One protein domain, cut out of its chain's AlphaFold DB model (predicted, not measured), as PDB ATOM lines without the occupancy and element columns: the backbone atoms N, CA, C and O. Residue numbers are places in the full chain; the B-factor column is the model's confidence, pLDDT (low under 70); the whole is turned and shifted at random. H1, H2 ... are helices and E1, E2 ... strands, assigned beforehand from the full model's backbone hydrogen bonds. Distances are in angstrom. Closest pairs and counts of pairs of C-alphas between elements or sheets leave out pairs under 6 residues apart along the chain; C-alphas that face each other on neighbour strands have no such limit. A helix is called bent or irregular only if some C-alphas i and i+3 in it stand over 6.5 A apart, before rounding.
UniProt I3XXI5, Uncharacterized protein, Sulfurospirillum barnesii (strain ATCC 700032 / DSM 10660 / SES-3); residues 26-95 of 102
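Overview. This is residues 26 to 95 of the 102 residues of an uncharacterized protein of Sulfurospirillum barnesii (strain ATCC 700032 / DSM 10660 / SES-3) (UniProt I3XXI5). A strongly twisted sheet of four strands is a meander, each strand the antiparallel neighbour of the one before; H2 stands up over E2, and H1 grazes the sheet near E4. The printed part has 70 residues, with H1, H2, E1, E2, E3, E4 along it and sheet order E1, E2, E3, E4. It is mixed, helices and strands, and compact: radius of gyration of the C-alphas 11.6 A, spans 32 by 21 by 21 A.

Along the chain. H1, residues 26 to 33, 10.3 A, begins at C-alpha (56.622, 2.034, -13.005). H2, 42 to 47, 10.4 A, is irregular: C-alphas 43 and 46 are 7.4 A apart. E1 is 48 to 50, 6.9 A; E2 55 to 61, 19.5 A; E3 67 to 73, 20.0 A; E4, 81 to 88, 19.5 A, ends at C-alpha (47.236, 9.929, -1.892).

Arrangement. Within hydrogen-bond range, each at 2.8 A, are N 49 and O 57 in hairpin E1 and E2, N 56 and O 72 in E2 and E3, N 69 and O 85 in E3 and E4. H2's height over the sheet is 7.9 A; its closest C-alphas to E2 are Arg 47 and Tyr 58, 5.2 A. H1 only grazes the sheet; Met 32 and Trp 84 of E4 have the closest C-alphas, 7.1 A. In H1 every O i to N i+4 pair is within range; in H2 0 of 2, with 2 of 3 O i to N i+3.

Size, cuts and confidence. The printed part has no cut, no long link, and no printed residue under pLDDT 70.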
ATOM      1  N   GLU A  26      56.879   2.469 -11.627       95.38
ATOM      2  CA  GLU A  26      56.622   2.034 -13.005       95.38
ATOM      3  C   GLU A  26      56.025   0.624 -13.079       95.38
ATOM      4  O   GLU A  26      55.166   0.358 -13.919       95.38
ATOM      5  N   ILE A  27      56.425  -0.276 -12.173       94.00
ATOM      6  CA  ILE A  27      55.818  -1.611 -12.073       94.00
ATOM      7  C   ILE A  27      54.365  -1.503 -11.599       94.00
ATOM      8  O   ILE A  27      53.487  -2.103 -12.218       94.00
ATOM      9  N   PHE A  28      54.104  -0.702 -10.561       94.75
ATOM     10  CA  PHE A  28      52.743  -0.443 -10.079       94.75
ATOM     11  C   PHE A  28      51.861   0.133 -11.196       94.75
ATOM     12  O   PHE A  28      50.812  -0.421 -11.517       94.75
ATOM     13  N   LYS A  29      52.331   1.191 -11.865       96.25
ATOM     14  CA  LYS A  29      51.650   1.838 -12.991       96.25
ATOM     15  C   LYS A  29      51.312   0.832 -14.092       96.25
ATOM     16  O   LYS A  29      50.167   0.752 -14.526       96.25
ATOM     17  N   LYS A  30      52.283   0.004 -14.489       95.06
ATOM     18  CA  LYS A  30      52.088  -1.058 -15.483       95.06
ATOM     19  C   LYS A  30      51.017  -2.063 -15.046       95.06
ATOM     20  O   LYS A  30      50.168  -2.428 -15.854       95.06
ATOM     21  N   ASN A  31      51.038  -2.511 -13.792       93.12
ATOM     22  CA  ASN A  31      50.050  -3.457 -13.265       93.12
ATOM     23  C   ASN A  31      48.632  -2.872 -13.249       93.12
ATOM     24  O   ASN A  31      47.672  -3.585 -13.549       93.12
ATOM     25  N   MET A  32      48.512  -1.580 -12.944       95.12
ATOM     26  CA  MET A  32      47.253  -0.842 -12.973       95.12
ATOM     27  C   MET A  32      46.718  -0.663 -14.399       95.12
ATOM     28  O   MET A  32      45.541  -0.926 -14.656       95.12
ATOM     29  N   ASP A  33      47.588  -0.300 -15.347       97.12
ATOM     30  CA  ASP A  33      47.235  -0.148 -16.762       97.12
ATOM     31  C   ASP A  33      46.729  -1.467 -17.373       97.12
ATOM     32  O   ASP A  33      45.794  -1.462 -18.172       97.12
ATOM     33  N   LEU A  34      47.258  -2.618 -16.936       95.38
ATOM     34  CA  LEU A  34      46.780  -3.947 -17.355       95.38
ATOM     35  C   LEU A  34      45.337  -4.265 -16.924       95.38
ATOM     36  O   LEU A  34      44.750  -5.224 -17.437       95.38
ATOM     37  N   GLN A  35      44.764  -3.510 -15.982       95.62
ATOM     38  CA  GLN A  35      43.371  -3.683 -15.560       95.62
ATOM     39  C   GLN A  35      42.386  -2.848 -16.381       95.62
ATOM     40  O   GLN A  35      41.182  -3.105 -16.320       95.62
ATOM     41  N   ILE A  36      42.860  -1.879 -17.171       96.69
ATOM     42  CA  ILE A  36      41.996  -1.068 -18.032       96.69
ATOM     43  C   ILE A  36      41.304  -1.981 -19.056       96.69
ATOM     44  O   ILE A  36      41.917  -2.854 -19.669       96.69
ATOM     45  N   GLY A  37      39.992  -1.808 -19.210       96.06
ATOM     46  CA  GLY A  37      39.128  -2.638 -20.051       96.06
ATOM     47  C   GLY A  37      38.587  -3.897 -19.364       96.06
ATOM     48  O   GLY A  37      37.669  -4.526 -19.895       96.06
ATOM     49  N   ARG A  38      39.085  -4.263 -18.176       95.69
ATOM     50  CA  ARG A  38      38.535  -5.379 -17.387       95.69
ATOM     51  C   ARG A  38      37.334  -4.937 -16.552       95.69
ATOM     52  O   ARG A  38      37.117  -3.749 -16.320       95.69
ATOM     53  N   GLY A  39      36.539  -5.904 -16.098       94.75
ATOM     54  CA  GLY A  39      35.456  -5.652 -15.146       94.75
ATOM     55  C   GLY A  39      35.992  -5.395 -13.737       94.75
ATOM     56  O   GLY A  39      36.958  -6.028 -13.309       94.75
ATOM     57  N   LEU A  40      35.351  -4.483 -13.008       94.12
ATOM     58  CA  LEU A  40      35.678  -4.186 -11.618       94.12
ATOM     59  C   LEU A  40      35.541  -5.441 -10.741       94.12
ATOM     60  O   LEU A  40      34.536  -6.154 -10.790       94.12
ATOM     61  N   TYR A  41      36.529  -5.668  -9.878       90.00
ATOM     62  CA  TYR A  41      36.506  -6.770  -8.921       90.00
ATOM     63  C   TYR A  41      35.270  -6.704  -8.003       90.00
ATOM     64  O   TYR A  41      35.010  -5.652  -7.408       90.00
ATOM     65  N   PRO A  42      34.539  -7.820  -7.796       87.00
ATOM     66  CA  PRO A  42      33.338  -7.834  -6.958       87.00
ATOM     67  C   PRO A  42      33.547  -7.278  -5.542       87.00
ATOM     68  O   PRO A  42      32.670  -6.588  -5.031       87.00
ATOM     69  N   GLY A  43      34.720  -7.508  -4.939       88.25
ATOM     70  CA  GLY A  43      35.067  -7.023  -3.595       88.25
ATOM     71  C   GLY A  43      35.311  -5.513  -3.478       88.25
ATOM     72  O   GLY A  43      35.573  -5.023  -2.382       88.25
ATOM     73  N   MET A  44      35.247  -4.759  -4.580       91.38
ATOM     74  CA  MET A  44      35.420  -3.303  -4.566       91.38
ATOM     75  C   MET A  44      34.095  -2.537  -4.586       91.38
ATOM     76  O   MET A  44      34.120  -1.326  -4.397       91.38
ATOM     77  N   LYS A  45      32.947  -3.204  -4.775       86.25
ATOM     78  CA  LYS A  45      31.638  -2.551  -4.975       86.25
ATOM     79  C   LYS A  45      31.279  -1.539  -3.880       86.25
ATOM     80  O   LYS A  45      30.827  -0.444  -4.207       86.25
ATOM     81  N   ASP A  46      31.565  -1.867  -2.623       90.25
ATOM     82  CA  ASP A  46      31.223  -1.031  -1.461       90.25
ATOM     83  C   ASP A  46      32.179   0.155  -1.260       90.25
ATOM     84  O   ASP A  46      31.963   1.010  -0.407       90.25
ATOM     85  N   ARG A  47      33.246   0.239  -2.062       92.06
ATOM     86  CA  ARG A  47      34.276   1.291  -1.982       92.06
ATOM     87  C   ARG A  47      34.029   2.438  -2.960       92.06
ATOM     88  O   ARG A  47      34.931   3.234  -3.229       92.06
ATOM     89  N   LYS A  48      32.826   2.485  -3.529       93.38
ATOM     90  CA  LYS A  48      32.395   3.476  -4.509       93.38
ATOM     91  C   LYS A  48      32.347   4.872  -3.891       93.38
ATOM     92  O   LYS A  48      31.718   5.084  -2.858       93.38
ATOM     93  N   LYS A  49      32.912   5.846  -4.596       94.06
ATOM     94  CA  LYS A  49      32.742   7.280  -4.353       94.06
ATOM     95  C   LYS A  49      32.472   7.987  -5.678       94.06
ATOM     96  O   LYS A  49      32.871   7.508  -6.737       94.06
ATOM     97  N   ILE A  50      31.786   9.123  -5.623       92.88
ATOM     98  CA  ILE A  50      31.628   9.989  -6.796       92.88
ATOM     99  C   ILE A  50      32.988  10.637  -7.077       92.88
ATOM    100  O   ILE A  50      33.572  11.217  -6.162       92.88
ATOM    101  N   TYR A  51      33.492  10.503  -8.306       92.81
ATOM    102  CA  TYR A  51      34.725  11.172  -8.731       92.81
ATOM    103  C   TYR A  51      34.406  12.515  -9.384       92.81
ATOM    104  O   TYR A  51      34.840  13.556  -8.901       92.81
ATOM    105  N   ASP A  52      33.588  12.484 -10.435       92.94
ATOM    106  CA  ASP A  52      33.111  13.666 -11.147       92.94
ATOM    107  C   ASP A  52      31.681  13.448 -11.693       92.94
ATOM    108  O   ASP A  52      30.921  12.604 -11.202       92.94
ATOM    109  N   GLY A  53      31.265  14.257 -12.672       91.62
ATOM    110  CA  GLY A  53      29.951  14.147 -13.308       91.62
ATOM    111  C   GLY A  53      29.744  12.858 -14.113       91.62
ATOM    112  O   GLY A  53      28.605  12.412 -14.252       91.62
ATOM    113  N   GLU A  54      30.816  12.228 -14.589       95.25
ATOM    114  CA  GLU A  54      30.777  11.121 -15.547       95.25
ATOM    115  C   GLU A  54      31.276   9.794 -14.966       95.25
ATOM    116  O   GLU A  54      30.837   8.727 -15.404       95.25
ATOM    117  N   TYR A  55      32.146   9.841 -13.960       96.56
ATOM    118  CA  TYR A  55      32.854   8.692 -13.418       96.56
ATOM    119  C   TYR A  55      32.639   8.534 -11.909       96.56
ATOM    120  O   TYR A  55      32.551   9.488 -11.130       96.56
ATOM    121  N   ASP A  56      32.588   7.273 -11.493       96.81
ATOM    122  CA  ASP A  56      32.712   6.850 -10.107       96.81
ATOM    123  C   ASP A  56      34.147   6.336  -9.879       96.81
ATOM    124  O   ASP A  56      34.733   5.706 -10.764       96.81
ATOM    125  N   ILE A  57      34.707   6.577  -8.690       97.44
ATOM    126  CA  ILE A  57      36.003   6.031  -8.267       97.44
ATOM    127  C   ILE A  57      35.810   4.953  -7.199       97.44
ATOM    128  O   ILE A  57      35.069   5.132  -6.233       97.44
ATOM    129  N   TYR A  58      36.498   3.830  -7.365       96.88
ATOM    130  CA  TYR A  58      36.481   2.698  -6.444       96.88
ATOM    131  C   TYR A  58      37.834   2.594  -5.751       96.88
ATOM    132  O   TYR A  58      38.793   2.089  -6.336       96.88
ATOM    133  N   SER A  59      37.922   3.111  -4.525       96.19
ATOM    134  CA  SER A  59      39.199   3.278  -3.824       96.19
ATOM    135  C   SER A  59      39.720   1.987  -3.188       96.19
ATOM    136  O   SER A  59      38.946   1.172  -2.684       96.19
ATOM    137  N   ALA A  60      41.036   1.834  -3.133       94.69
ATOM    138  CA  ALA A  60      41.747   0.809  -2.387       94.69
ATOM    139  C   ALA A  60      43.041   1.380  -1.799       94.69
ATOM    140  O   ALA A  60      43.576   2.374  -2.287       94.69
ATOM    141  N   GLU A  61      43.536   0.720  -0.756       95.06
ATOM    142  CA  GLU A  61      44.858   0.980  -0.198       95.06
ATOM    143  C   GLU A  61      45.722  -0.261  -0.416       95.06
ATOM    144  O   GLU A  61      45.474  -1.306   0.190       95.06
ATOM    145  N   TYR A  62      46.689  -0.155  -1.327       90.75
ATOM    146  CA  TYR A  62      47.721  -1.163  -1.560       90.75
ATOM    147  C   TYR A  62      48.774  -0.623  -2.545       90.75
ATOM    148  O   TYR A  62      48.383  -0.138  -3.604       90.75
ATOM    149  N   PRO A  63      50.085  -0.753  -2.285       91.00
ATOM    150  CA  PRO A  63      50.718  -1.158  -1.028       91.00
ATOM    151  C   PRO A  63      50.329  -0.253   0.153       91.00
ATOM    152  O   PRO A  63      49.715   0.792  -0.046       91.00
ATOM    153  N   LYS A  64      50.652  -0.641   1.394       93.12
ATOM    154  CA  LYS A  64      50.300   0.153   2.589       93.12
ATOM    155  C   LYS A  64      50.776   1.604   2.437       93.12
ATOM    156  O   LYS A  64      51.946   1.831   2.142       93.12
ATOM    157  N   GLY A  65      49.878   2.565   2.651       93.94
ATOM    158  CA  GLY A  65      50.128   3.993   2.435       93.94
ATOM    159  C   GLY A  65      49.822   4.501   1.020       93.94
ATOM    160  O   GLY A  65      49.540   5.686   0.874       93.94
ATOM    161  N   CYS A  66      49.795   3.637  -0.001       97.12
ATOM    162  CA  CYS A  66      49.379   3.996  -1.358       97.12
ATOM    163  C   CYS A  66      47.859   3.877  -1.493       97.12
ATOM    164  O   CYS A  66      47.310   2.774  -1.559       97.12
ATOM    165  N   ASN A  67      47.179   5.017  -1.567       97.12
ATOM    166  CA  ASN A  67      45.745   5.083  -1.802       97.12
ATOM    167  C   ASN A  67      45.490   5.406  -3.270       97.12
ATOM    168  O   ASN A  67      45.863   6.469  -3.765       97.12
ATOM    169  N   TRP A  68      44.794   4.515  -3.960       96.62
ATOM    170  CA  TRP A  68      44.440   4.666  -5.368       96.62
ATOM    171  C   TRP A  68      42.987   4.256  -5.594       96.62
ATOM    172  O   TRP A  68      42.315   3.764  -4.691       96.62
ATOM    173  N   GLY A  69      42.458   4.474  -6.794       97.06
ATOM    174  CA  GLY A  69      41.148   3.944  -7.157       97.06
ATOM    175  C   GLY A  69      40.964   3.733  -8.649       97.06
ATOM    176  O   GLY A  69      41.544   4.452  -9.461       97.06
ATOM    177  N   TYR A  70      40.135   2.749  -8.999       97.81
ATOM    178  CA  TYR A  70      39.696   2.529 -10.377       97.81
ATOM    179  C   TYR A  70      38.588   3.506 -10.748       97.81
ATOM    180  O   TYR A  70      37.656   3.711  -9.972       97.81
ATOM    181  N   LEU A  71      38.672   4.060 -11.952       97.50
ATOM    182  CA  LEU A  71      37.642   4.885 -12.565       97.50
ATOM    183  C   LEU A  71      36.721   3.999 -13.397       97.50
ATOM    184  O   LEU A  71      37.176   3.190 -14.209       97.50
ATOM    185  N   VAL A  72      35.419   4.169 -13.200       97.25
ATOM    186  CA  VAL A  72      34.368   3.446 -13.918       97.25
ATOM    187  C   VAL A  72      33.297   4.449 -14.315       97.25
ATOM    188  O   VAL A  72      32.905   5.291 -13.505       97.25
ATOM    189  N   LYS A  73      32.803   4.374 -15.553       96.50
ATOM    190  CA  LYS A  73      31.744   5.275 -16.019       96.50
ATOM    191  C   LYS A  73      30.471   5.078 -15.193       96.50
ATOM    192  O   LYS A  73      30.069   3.951 -14.884       96.50
ATOM    193  N   ARG A  74      29.806   6.178 -14.842       91.69
ATOM    194  CA  ARG A  74      28.524   6.133 -14.140       91.69
ATOM    195  C   ARG A  74      27.505   5.365 -14.984       91.69
ATOM    196  O   ARG A  74      27.461   5.501 -16.203       91.69
ATOM    197  N   ASN A  75      26.688   4.555 -14.315       88.69
ATOM    198  CA  ASN A  75      25.670   3.687 -14.923       88.69
ATOM    199  C   ASN A  75      26.205   2.612 -15.882       88.69
ATOM    200  O   ASN A  75      25.411   1.959 -16.549       88.69
ATOM    201  N   ASP A  76      27.516   2.365 -15.916       90.69
ATOM    202  CA  ASP A  76      28.023   1.167 -16.573       90.69
ATOM    203  C   ASP A  76      27.632  -0.072 -15.750       90.69
ATOM    204  O   ASP A  76      28.068  -0.240 -14.601       90.69
ATOM    205  N   GLU A  77      26.777  -0.913 -16.329       87.88
ATOM    206  CA  GLU A  77      26.326  -2.180 -15.748       87.88
ATOM    207  C   GLU A  77      27.469  -3.190 -15.634       87.88
ATOM    208  O   GLU A  77      27.547  -3.928 -14.650       87.88
ATOM    209  N   LYS A  78      28.396  -3.189 -16.603       90.38
ATOM    210  CA  LYS A  78      29.542  -4.109 -16.633       90.38
ATOM    211  C   LYS A  78      30.655  -3.685 -15.682       90.38
ATOM    212  O   LYS A  78      31.536  -4.490 -15.381       90.38
ATOM    213  N   LYS A  79      30.597  -2.441 -15.194       93.62
ATOM    214  CA  LYS A  79      31.613  -1.827 -14.334       93.62
ATOM    215  C   LYS A  79      33.010  -1.958 -14.938       93.62
ATOM    216  O   LYS A  79      33.944  -2.379 -14.259       93.62
ATOM    217  N   THR A  80      33.147  -1.639 -16.218       96.44
ATOM    218  CA  THR A  80      34.425  -1.681 -16.917       96.44
ATOM    219  C   THR A  80      35.343  -0.584 -16.386       96.44
ATOM    220  O   THR A  80      34.976   0.590 -16.302       96.44
ATOM    221  N   ILE A  81      36.558  -0.981 -16.020       97.38
ATOM    222  CA  ILE A  81      37.615  -0.079 -15.581       97.38
ATOM    223  C   ILE A  81      38.081   0.718 -16.800       97.38
ATOM    224  O   ILE A  81      38.614   0.149 -17.751       97.38
ATOM    225  N   VAL A  82      37.883   2.034 -16.782       97.44
ATOM    226  CA  VAL A  82      38.314   2.937 -17.867       97.44
ATOM    227  C   VAL A  82      39.642   3.625 -17.565       97.44
ATOM    228  O   VAL A  82      40.260   4.206 -18.449       97.44
ATOM    229  N   GLY A  83      40.082   3.564 -16.311       97.38
ATOM    230  CA  GLY A  83      41.315   4.174 -15.851       97.38
ATOM    231  C   GLY A  83      41.489   3.997 -14.353       97.38
ATOM    232  O   GLY A  83      40.717   3.300 -13.691       97.38
ATOM    233  N   TRP A  84      42.501   4.653 -13.809       97.44
ATOM    234  CA  TRP A  84      42.786   4.660 -12.384       97.44
ATOM    235  C   TRP A  84      43.467   5.971 -11.996       97.44
ATOM    236  O   TRP A  84      43.985   6.701 -12.842       97.44
ATOM    237  N   LYS A  85      43.430   6.292 -10.705       97.44
ATOM    238  CA  LYS A  85      44.012   7.509 -10.134       97.44
ATOM    239  C   LYS A  85      44.669   7.194  -8.804       97.44
ATOM    240  O   LYS A  85      44.103   6.458  -7.996       97.44
ATOM    241  N   ILE A  86      45.814   7.817  -8.552       97.38
ATOM    242  CA  ILE A  86      46.344   7.946  -7.194       97.38
ATOM    243  C   ILE A  86      45.513   9.007  -6.479       97.38
ATOM    244  O   ILE A  86      45.241  10.075  -7.028       97.38
ATOM    245  N   ILE A  87      45.078   8.675  -5.271       96.62
ATOM    246  CA  ILE A  87      44.319   9.553  -4.383       96.62
ATOM    247  C   ILE A  87      45.287  10.217  -3.399       96.62
ATOM    248  O   ILE A  87      45.224  11.428  -3.207       96.62
ATOM    249  N   SER A  88      46.187   9.436  -2.793       96.94
ATOM    250  CA  SER A  88      47.236   9.929  -1.892       96.94
ATOM    251  C   SER A  88      48.343   8.888  -1.677       96.94
ATOM    252  O   SER A  88      48.147   7.701  -1.939       96.94
ATOM    253  N   GLY A  89      49.502   9.334  -1.177       95.50
ATOM    254  CA  GLY A  89      50.627   8.456  -0.828       95.50
ATOM    255  C   GLY A  89      51.347   7.854  -2.036       95.50
ATOM    256  O   GLY A  89      51.712   6.679  -2.026       95.50
ATOM    257  N   GLU A  90      51.526   8.654  -3.087       94.81
ATOM    258  CA  GLU A  90      52.208   8.279  -4.332       94.81
ATOM    259  C   GLU A  90      53.607   7.692  -4.090       94.81
ATOM    260  O   GLU A  90      54.013   6.730  -4.741       94.81
ATOM    261  N   GLU A  91      54.330   8.198  -3.092       95.56
ATOM    262  CA  GLU A  91      55.661   7.734  -2.708       95.56
ATOM    263  C   GLU A  91      55.697   6.263  -2.257       95.56
ATOM    264  O   GLU A  91      56.747   5.609  -2.361       95.56
ATOM    265  N   TYR A  92      54.552   5.742  -1.798       95.94
ATOM    266  CA  TYR A  92      54.344   4.362  -1.363       95.94
ATOM    267  C   TYR A  92      53.795   3.460  -2.475       95.94
ATOM    268  O   TYR A  92      53.766   2.239  -2.311       95.94
ATOM    269  N   CYS A  93      53.375   4.024  -3.611       95.56
ATOM    270  CA  CYS A  93      52.808   3.286  -4.739       95.56
ATOM    271  C   CYS A  93      53.903   2.583  -5.543       95.56
ATOM    272  O   CYS A  93      54.231   2.972  -6.660       95.56
ATOM    273  N   LYS A  94      54.532   1.568  -4.948       95.12
ATOM    274  CA  LYS A  94      55.664   0.853  -5.540       95.12
ATOM    275  C   LYS A  94      55.483  -0.643  -5.382       95.12
ATOM    276  O   LYS A  94      55.409  -1.146  -4.266       95.12
ATOM    277  N   GLU A  95      55.501  -1.357  -6.496       91.38
ATOM    278  CA  GLU A  95      55.367  -2.812  -6.510       91.38
ATOM    279  C   GLU A  95      56.634  -3.473  -7.041       91.38
ATOM    280  O   GLU A  95      57.377  -2.889  -7.835       91.38
TER     281      GLU A  95